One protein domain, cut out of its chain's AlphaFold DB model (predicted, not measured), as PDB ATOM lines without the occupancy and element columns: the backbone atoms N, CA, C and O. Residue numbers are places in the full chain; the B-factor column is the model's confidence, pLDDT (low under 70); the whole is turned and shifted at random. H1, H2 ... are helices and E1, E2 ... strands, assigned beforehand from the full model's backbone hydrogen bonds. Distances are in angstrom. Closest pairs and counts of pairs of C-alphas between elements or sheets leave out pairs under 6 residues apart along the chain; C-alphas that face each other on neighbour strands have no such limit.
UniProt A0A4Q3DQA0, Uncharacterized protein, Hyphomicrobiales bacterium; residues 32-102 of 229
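This is residues 32 to 102 of the 229 residues of an uncharacterized protein of Hyphomicrobiales bacterium (UniProt A0A4Q3DQA0). One long helix, H1, makes the length of a rod; a link folds back from its last residues and brings a small hairpin, E1 and E2, to pack on its middle, residues 50 to 64. Residues 32 to 49 of H1 stand free. The 71 printed residues hold H1, E1 and E2 in that order, mostly helix, with one antiparallel sheet, E1 - E2. The whole is extended, with a radius of gyration of the C-alphas of 19.3 A and spans of 69 by 18 by 14 A.

H1, residues 32 to 76, runs 65.5 A from C-alpha 32 at (166.283, 135.603, 94.647). E1 is residues 91 to 94; E2, residues 98 to 101, ends at (130.887, 133.751, 121.399).

The closest C-alphas of H1 and E2, Ile 57 and Gly 98, are 5.7 A apart; those of H1 and E1, Ile 57 and Ile 93, 6.5 A. In the hairpin, N 92 and O 100 are within hydrogen-bond range at 2.8 A. In H1 every O i to N i+4 pair is within range.

The printed part has no cut. H1 to E1 is a long link. Residues 80 to 83 have pLDDT under 70.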
ATOM      1  N   SER A  32     166.389 136.840  93.856       88.50
ATOM      2  CA  SER A  32     166.283 135.603  94.647       88.50
ATOM      3  C   SER A  32     166.496 135.835  96.147       88.50
ATOM      4  O   SER A  32     165.795 135.255  96.975       88.50
ATOM      5  N   LEU A  33     167.418 136.732  96.508       89.88
ATOM      6  CA  LEU A  33     167.679 137.109  97.897       89.88
ATOM      7  C   LEU A  33     166.485 137.859  98.512       89.88
ATOM      8  O   LEU A  33     166.074 137.553  99.631       89.88
ATOM      9  N   ALA A  34     165.894 138.807  97.776       85.56
ATOM     10  CA  ALA A  34     164.723 139.548  98.246       85.56
ATOM     11  C   ALA A  34     163.488 138.642  98.374       85.56
ATOM     12  O   ALA A  34     162.763 138.749  99.364       85.56
ATOM     13  N   GLN A  35     163.291 137.720  97.423       86.69
ATOM     14  CA  GLN A  35     162.242 136.696  97.469       86.69
ATOM     15  C   GLN A  35     162.405 135.778  98.682       86.69
ATOM     16  O   GLN A  35     161.441 135.577  99.415       86.69
ATOM     17  N   LYS A  36     163.622 135.283  98.946       90.88
ATOM     18  CA  LYS A  36     163.906 134.454 100.124       90.88
ATOM     19  C   LYS A  36     163.549 135.183 101.421       90.88
ATOM     20  O   LYS A  36     162.765 134.666 102.204       90.88
ATOM     21  N   HIS A  37     164.042 136.407 101.618       88.06
ATOM     22  CA  HIS A  37     163.740 137.177 102.831       88.06
ATOM     23  C   HIS A  37     162.259 137.546 102.974       88.06
ATOM     24  O   HIS A  37     161.765 137.691 104.092       88.06
ATOM     25  N   PHE A  38     161.543 137.743 101.866       85.88
ATOM     26  CA  PHE A  38     160.100 137.960 101.902       85.88
ATOM     27  C   PHE A  38     159.357 136.684 102.323       85.88
ATOM     28  O   PHE A  38     158.543 136.734 103.241       85.88
ATOM     29  N   LEU A  39     159.689 135.539 101.719       89.88
ATOM     30  CA  LEU A  39     159.101 134.242 102.061       89.88
ATOM     31  C   LEU A  39     159.414 133.819 103.498       89.88
ATOM     32  O   LEU A  39     158.532 133.302 104.175       89.88
ATOM     33  N   ASP A  40     160.633 134.057 103.983       91.69
ATOM     34  CA  ASP A  40     161.021 133.734 105.359       91.69
ATOM     35  C   ASP A  40     160.223 134.575 106.372       91.69
ATOM     36  O   ASP A  40     159.716 134.027 107.349       91.69
ATOM     37  N   ARG A  41     160.016 135.875 106.107       87.44
ATOM     38  CA  ARG A  41     159.149 136.728 106.942       87.44
ATOM     39  C   ARG A  41     157.688 136.301 106.891       87.44
ATOM     40  O   ARG A  41     157.042 136.244 107.929       87.44
ATOM     41  N   HIS A  42     157.179 135.965 105.707       88.38
ATOM     42  CA  HIS A  42     155.816 135.459 105.568       88.38
ATOM     43  C   HIS A  42     155.631 134.143 106.334       88.38
ATOM     44  O   HIS A  42     154.627 133.964 107.010       88.38
ATOM     45  N   ARG A  43     156.590 133.214 106.261       91.31
ATOM     46  CA  ARG A  43     156.543 131.962 107.032       91.31
ATOM     47  C   ARG A  43     156.580 132.220 108.531       91.31
ATOM     48  O   ARG A  43     155.818 131.587 109.247       91.31
ATOM     49  N   ALA A  44     157.435 133.134 108.991       91.69
ATOM     50  CA  ALA A  44     157.490 133.508 110.402       91.69
ATOM     51  C   ALA A  44     156.140 134.065 110.886       91.69
ATOM     52  O   ALA A  44     155.631 133.596 111.895       91.69
ATOM     53  N   ALA A  45     155.525 134.966 110.113       89.88
ATOM     54  CA  ALA A  45     154.208 135.520 110.425       89.88
ATOM     55  C   ALA A  45     153.093 134.457 110.424       89.88
ATOM     56  O   ALA A  45     152.202 134.499 111.263       89.88
ATOM     57  N   GLU A  46     153.138 133.484 109.509       90.62
ATOM     58  CA  GLU A  46     152.173 132.375 109.488       90.62
ATOM     59  C   GLU A  46     152.345 131.419 110.674       90.62
ATOM     60  O   GLU A  46     151.356 130.929 111.212       90.62
ATOM     61  N   ILE A  47     153.586 131.156 111.097       92.69
ATOM     62  CA  ILE A  47     153.865 130.349 112.291       92.69
ATOM     63  C   ILE A  47     153.353 131.065 113.541       92.69
ATOM     64  O   ILE A  47     152.705 130.432 114.366       92.69
ATOM     65  N   GLU A  48     153.612 132.367 113.663       92.06
ATOM     66  CA  GLU A  48     153.141 133.185 114.785       92.06
ATOM     67  C   GLU A  48     151.613 133.231 114.833       92.06
ATOM     68  O   GLU A  48     151.030 132.848 115.842       92.06
ATOM     69  N   ARG A  49     150.954 133.546 113.709       88.56
ATOM     70  CA  ARG A  49     149.487 133.519 113.601       88.56
ATOM     71  C   ARG A  49     148.911 132.152 113.974       88.56
ATOM     72  O   ARG A  49     147.884 132.083 114.640       88.56
ATOM     73  N   ARG A  50     149.538 131.058 113.528       89.50
ATOM     74  CA  ARG A  50     149.082 129.706 113.872       89.50
ATOM     75  C   ARG A  50     149.255 129.421 115.364       89.50
ATOM     76  O   ARG A  50     148.354 128.845 115.952       89.50
ATOM     77  N   ALA A  51     150.366 129.838 115.965       92.56
ATOM     78  CA  ALA A  51     150.602 129.666 117.395       92.56
ATOM     79  C   ALA A  51     149.609 130.479 118.244       92.56
ATOM     80  O   ALA A  51     149.100 129.972 119.239       92.56
ATOM     81  N   GLU A  52     149.294 131.711 117.836       92.31
ATOM     82  CA  GLU A  52     148.255 132.532 118.471       92.31
ATOM     83  C   GLU A  52     146.884 131.856 118.390       92.31
ATOM     84  O   GLU A  52     146.189 131.753 119.398       92.31
ATOM     85  N   LEU A  53     146.530 131.341 117.211       91.81
ATOM     86  CA  LEU A  53     145.277 130.626 116.987       91.81
ATOM     87  C   LEU A  53     145.184 129.345 117.830       91.81
ATOM     88  O   LEU A  53     144.147 129.077 118.432       91.81
ATOM     89  N   GLU A  54     146.261 128.560 117.899       93.06
ATOM     90  CA  GLU A  54     146.338 127.357 118.735       93.06
ATOM     91  C   GLU A  54     146.170 127.702 120.221       93.06
ATOM     92  O   GLU A  54     145.384 127.051 120.911       93.06
ATOM     93  N   ALA A  55     146.832 128.761 120.698       93.31
ATOM     94  CA  ALA A  55     146.696 129.232 122.075       93.31
ATOM     95  C   ALA A  55     145.276 129.738 122.382       93.31
ATOM     96  O   ALA A  55     144.746 129.488 123.466       93.31
ATOM     97  N   GLU A  56     144.636 130.425 121.433       93.31
ATOM     98  CA  GLU A  56     143.249 130.876 121.562       93.31
ATOM     99  C   GLU A  56     142.282 129.686 121.655       93.31
ATOM    100  O   GLU A  56     141.400 129.664 122.515       93.31
ATOM    101  N   ILE A  57     142.472 128.669 120.810       94.00
ATOM    102  CA  ILE A  57     141.676 127.437 120.818       94.00
ATOM    103  C   ILE A  57     141.848 126.686 122.141       94.00
ATOM    104  O   ILE A  57     140.847 126.275 122.732       94.00
ATOM    105  N   GLU A  58     143.083 126.525 122.619       94.38
ATOM    106  CA  GLU A  58     143.379 125.869 123.898       94.38
ATOM    107  C   GLU A  58     142.720 126.614 125.067       94.38
ATOM    108  O   GLU A  58     142.056 126.006 125.911       94.38
ATOM    109  N   TRP A  59     142.816 127.946 125.075       95.81
ATOM    110  CA  TRP A  59     142.124 128.781 126.052       95.81
ATOM    111  C   TRP A  59     140.602 128.588 126.002       95.81
ATOM    112  O   TRP A  59     139.969 128.426 127.046       95.81
ATOM    113  N   GLY A  60     140.011 128.560 124.805       92.38
ATOM    114  CA  GLY A  60     138.575 128.345 124.627       92.38
ATOM    115  C   GLY A  60     138.102 126.979 125.124       92.38
ATOM    116  O   GLY A  60     137.034 126.888 125.727       92.38
ATOM    117  N   GLN A  61     138.892 125.924 124.903       93.75
ATOM    118  CA  GLN A  61     138.602 124.577 125.410       93.75
ATOM    119  C   GLN A  61     138.623 124.548 126.939       93.75
ATOM    120  O   GLN A  61     137.649 124.120 127.553       93.75
ATOM    121  N   SER A  62     139.684 125.095 127.538       93.94
ATOM    122  CA  SER A  62     139.822 125.206 128.994       93.94
ATOM    123  C   SER A  62     138.653 125.976 129.621       93.94
ATOM    124  O   SER A  62     138.054 125.535 130.601       93.94
ATOM    125  N   LEU A  63     138.242 127.083 128.993       93.06
ATOM    126  CA  LEU A  63     137.089 127.863 129.433       93.06
ATOM    127  C   LEU A  63     135.786 127.045 129.414       93.06
ATOM    128  O   LEU A  63     134.995 127.140 130.351       93.06
ATOM    129  N   ILE A  64     135.538 126.253 128.365       93.00
ATOM    130  CA  ILE A  64     134.351 125.384 128.291       93.00
ATOM    131  C   ILE A  64     134.375 124.349 129.420       93.00
ATOM    132  O   ILE A  64     133.358 124.176 130.097       93.00
ATOM    133  N   ASP A  65     135.515 123.695 129.638       93.25
ATOM    134  CA  ASP A  65     135.674 122.667 130.669       93.25
ATOM    135  C   ASP A  65     135.424 123.239 132.072       93.25
ATOM    136  O   ASP A  65     134.650 122.669 132.848       93.25
ATOM    137  N   ASP A  66     135.979 124.418 132.366       91.50
ATOM    138  CA  ASP A  66     135.756 125.135 133.623       91.50
ATOM    139  C   ASP A  66     134.270 125.469 133.837       91.50
ATOM    140  O   ASP A  66     133.724 125.273 134.929       91.50
ATOM    141  N   LEU A  67     133.579 125.945 132.796       90.44
ATOM    142  CA  LEU A  67     132.155 126.294 132.862       90.44
ATOM    143  C   LEU A  67     131.259 125.062 133.061       90.44
ATOM    144  O   LEU A  67     130.291 125.120 133.828       90.44
ATOM    145  N   ILE A  68     131.569 123.946 132.393       89.44
ATOM    146  CA  ILE A  68     130.857 122.672 132.572       89.44
ATOM    147  C   ILE A  68     131.072 122.156 133.994       89.44
ATOM    148  O   ILE A  68     130.098 121.834 134.680       89.44
ATOM    149  N   TRP A  69     132.315 122.158 134.472       89.06
ATOM    150  CA  TRP A  69     132.643 121.732 135.827       89.06
ATOM    151  C   TRP A  69     131.899 122.563 136.882       89.06
ATOM    152  O   TRP A  69     131.279 122.007 137.792       89.06
ATOM    153  N   MET A  70     131.874 123.894 136.738       86.19
ATOM    154  CA  MET A  70     131.115 124.771 137.640       86.19
ATOM    155  C   MET A  70     129.623 124.420 137.648       86.19
ATOM    156  O   MET A  70     129.018 124.323 138.720       86.19
ATOM    157  N   ARG A  71     129.029 124.183 136.471       84.38
ATOM    158  CA  ARG A  71     127.619 123.791 136.340       84.38
ATOM    159  C   ARG A  71     127.325 122.482 137.075       84.38
ATOM    160  O   ARG A  71     126.323 122.396 137.787       84.38
ATOM    161  N   GLU A  72     128.180 121.476 136.920       86.62
ATOM    162  CA  GLU A  72     128.025 120.169 137.566       86.62
ATOM    163  C   GLU A  72     128.145 120.261 139.090       86.62
ATOM    164  O   GLU A  72     127.314 119.710 139.817       86.62
ATOM    165  N   VAL A  73     129.127 121.016 139.591       85.88
ATOM    166  CA  VAL A  73     129.316 121.238 141.030       85.88
ATOM    167  C   VAL A  73     128.117 121.965 141.642       85.88
ATOM    168  O   VAL A  73     127.656 121.583 142.722       85.88
ATOM    169  N   SER A  74     127.583 122.987 140.969       82.56
ATOM    170  CA  SER A  74     126.386 123.701 141.427       82.56
ATOM    171  C   SER A  74     125.152 122.798 141.441       82.56
ATOM    172  O   SER A  74     124.425 122.779 142.438       82.56
ATOM    173  N   ALA A  75     124.956 121.986 140.394       83.00
ATOM    174  CA  ALA A  75     123.864 121.017 140.327       83.00
ATOM    175  C   ALA A  75     123.946 119.977 141.459       83.00
ATOM    176  O   ALA A  75     122.950 119.720 142.134       83.00
ATOM    177  N   ALA A  76     125.138 119.436 141.731       83.06
ATOM    178  CA  ALA A  76     125.361 118.465 142.804       83.06
ATOM    179  C   ALA A  76     125.120 119.047 144.209       83.06
ATOM    180  O   ALA A  76     124.726 118.327 145.126       83.06
ATOM    181  N   ARG A  77     125.340 120.354 144.391       82.19
ATOM    182  CA  ARG A  77     125.113 121.058 145.663       82.19
ATOM    183  C   ARG A  77     123.667 121.515 145.857       82.19
ATOM    184  O   ARG A  77     123.348 122.014 146.934       82.19
ATOM    185  N   GLY A  78     122.806 121.374 144.846       74.94
ATOM    186  CA  GLY A  78     121.422 121.857 144.888       74.94
ATOM    187  C   GLY A  78     121.307 123.378 145.037       74.94
ATOM    188  O   GLY A  78     120.263 123.878 145.446       74.94
ATOM    189  N   VAL A  79     122.381 124.116 144.740       76.19
ATOM    190  CA  VAL A  79     122.393 125.579 144.770       76.19
ATOM    191  C   VAL A  79     122.236 126.061 143.338       76.19
ATOM    192  O   VAL A  79     123.117 125.822 142.510       76.19
ATOM    193  N   GLU A  80     121.149 126.779 143.049       63.47
ATOM    194  CA  GLU A  80     121.019 127.558 141.815       63.47
ATOM    195  C   GLU A  80     122.050 128.691 141.844       63.47
ATOM    196  O   GLU A  80     121.793 129.811 142.280       63.47
ATOM    197  N   THR A  81     123.277 128.376 141.443       63.03
ATOM    198  CA  THR A  81     124.293 129.397 141.202       63.03
ATOM    199  C   THR A  81     123.902 130.106 139.909       63.03
ATOM    200  O   THR A  81     123.617 129.415 138.926       63.03
ATOM    201  N   PRO A  82     123.866 131.451 139.874       66.00
ATOM    202  CA  PRO A  82     123.699 132.172 138.621       66.00
ATOM    203  C   PRO A  82     124.756 131.666 137.643       66.00
ATOM    204  O   PRO A  82     125.946 131.741 137.948       66.00
ATOM    205  N   MET A  83     124.320 131.082 136.523       68.56
ATOM    206  CA  MET A  83     125.247 130.548 135.530       68.56
ATOM    207  C   MET A  83     126.225 131.659 135.126       68.56
ATOM    208  O   MET A  83     125.767 132.756 134.786       68.56
ATOM    209  N   PRO A  84     127.543 131.410 135.192       79.88
ATOM    210  CA  PRO A  84     128.522 132.375 134.726       79.88
ATOM    211  C   PRO A  84     128.304 132.664 133.237       79.88
ATOM    212  O   PRO A  84     127.874 131.799 132.472       79.88
ATOM    213  N   TYR A  85     128.577 133.906 132.843       84.50
ATOM    214  CA  TYR A  85     128.653 134.280 131.435       84.50
ATOM    215  C   TYR A  85     130.075 134.026 130.927       84.50
ATOM    216  O   TYR A  85     131.022 134.337 131.655       84.50
ATOM    217  N   PRO A  86     130.251 133.547 129.687       90.06
ATOM    218  CA  PRO A  86     129.230 133.057 128.754       90.06
ATOM    219  C   PRO A  86     128.754 131.628 129.083       90.06
ATOM    220  O   PRO A  86     129.403 130.892 129.817       90.06
ATOM    221  N   HIS A  87     127.619 131.210 128.511       89.06
ATOM    222  CA  HIS A  87     127.170 129.815 128.613       89.06
ATOM    223  C   HIS A  87     128.089 128.897 127.778       89.06
ATOM    224  O   HIS A  87     128.427 129.285 126.660       89.06
ATOM    225  N   PRO A  88     128.436 127.671 128.223       89.75
ATOM    226  CA  PRO A  88     129.324 126.780 127.465       89.75
ATOM    227  C   PRO A  88     128.815 126.491 126.042       89.75
ATOM    228  O   PRO A  88     129.564 126.630 125.082       89.75
ATOM    229  N   ASP A  89     127.515 126.217 125.872       89.31
ATOM    230  CA  ASP A  89     126.892 126.006 124.548       89.31
ATOM    231  C   ASP A  89     126.949 127.222 123.595       89.31
ATOM    232  O   ASP A  89     126.595 127.098 122.420       89.31
ATOM    233  N   ASP A  90     127.345 128.401 124.085       90.75
ATOM    234  CA  ASP A  90     127.502 129.615 123.275       90.75
ATOM    235  C   ASP A  90     128.923 129.840 122.776       90.75
ATOM    236  O   ASP A  90     129.150 130.783 122.013       90.75
ATOM    237  N   ILE A  91     129.867 129.003 123.193       91.94
ATOM    238  CA  ILE A  91     131.260 129.078 122.780       91.94
ATOM    239  C   ILE A  91     131.442 128.133 121.593       91.94
ATOM    240  O   ILE A  91     131.258 126.922 121.698       91.94
ATOM    241  N   VAL A  92     131.778 128.692 120.434       92.25
ATOM    242  CA  VAL A  92     132.063 127.932 119.213       92.25
ATOM    243  C   VAL A  92     133.551 128.018 118.934       92.25
ATOM    244  O   VAL A  92     134.066 129.101 118.667       92.25
ATOM    245  N   ILE A  93     134.216 126.869 118.968       92.31
ATOM    246  CA  ILE A  93     135.632 126.737 118.632       92.31
ATOM    247  C   ILE A  93     135.746 126.344 117.161       92.31
ATOM    248  O   ILE A  93     135.258 125.288 116.752       92.31
ATOM    249  N   ASP A  94     136.378 127.204 116.371       92.19
ATOM    250  CA  ASP A  94     136.669 127.001 114.958       92.19
ATOM    251  C   ASP A  94     138.187 126.868 114.782       92.19
ATOM    252  O   ASP A  94     138.951 127.750 115.164       92.19
ATOM    253  N   GLN A  95     138.629 125.756 114.193       89.31
ATOM    254  CA  GLN A  95     140.054 125.448 114.033       89.31
ATOM    255  C   GLN A  95     140.780 126.410 113.081       89.31
ATOM    256  O   GLN A  95     142.003 126.483 113.106       89.31
ATOM    257  N   GLU A  96     140.049 127.134 112.233       88.38
ATOM    258  CA  GLU A  96     140.610 128.099 111.285       88.38
ATOM    259  C   GLU A  96     140.427 129.550 111.745       88.38
ATOM    260  O   GLU A  96     141.175 130.428 111.315       88.38
ATOM    261  N   ARG A  97     139.410 129.818 112.575       86.62
ATOM    262  CA  ARG A  97     138.974 131.183 112.921       86.62
ATOM    263  C   ARG A  97     139.074 131.539 114.402       86.62
ATOM    264  O   ARG A  97     138.843 132.698 114.726       86.62
ATOM    265  N   GLY A  98     139.379 130.578 115.266       91.50
ATOM    266  CA  GLY A  98     139.556 130.790 116.699       91.50
ATOM    267  C   GLY A  98     138.262 130.589 117.478       91.50
ATOM    268  O   GLY A  98     137.401 129.780 117.110       91.50
ATOM    269  N   VAL A  99     138.121 131.309 118.584       93.75
ATOM    270  CA  VAL A  99     137.005 131.147 119.516       93.75
ATOM    271  C   VAL A  99     135.974 132.242 119.279       93.75
ATOM    272  O   VAL A  99     136.273 133.433 119.269       93.75
ATOM    273  N   ARG A 100     134.708 131.849 119.124       93.00
ATOM    274  CA  ARG A 100     133.603 132.787 118.920       93.00
ATOM    275  C   ARG A 100     132.495 132.591 119.939       93.00
ATOM    276  O   ARG A 100     131.968 131.494 120.096       93.00
ATOM    277  N   PHE A 101     132.052 133.699 120.523       92.44
ATOM    278  CA  PHE A 101     130.887 133.751 121.399       92.44
ATOM    279  C   PHE A 101     129.630 134.072 120.586       92.44
ATOM    280  O   PHE A 101     129.560 135.087 119.895       92.44
ATOM    281  N   VAL A 102     128.647 133.176 120.623       91.19
ATOM    282  CA  VAL A 102     127.365 133.312 119.907       91.19
ATOM    283  C   VAL A 102     126.263 133.857 120.816       91.19
ATOM    284  O   VAL A 102     125.262 134.380 120.329       91.19
TER     285      VAL A 102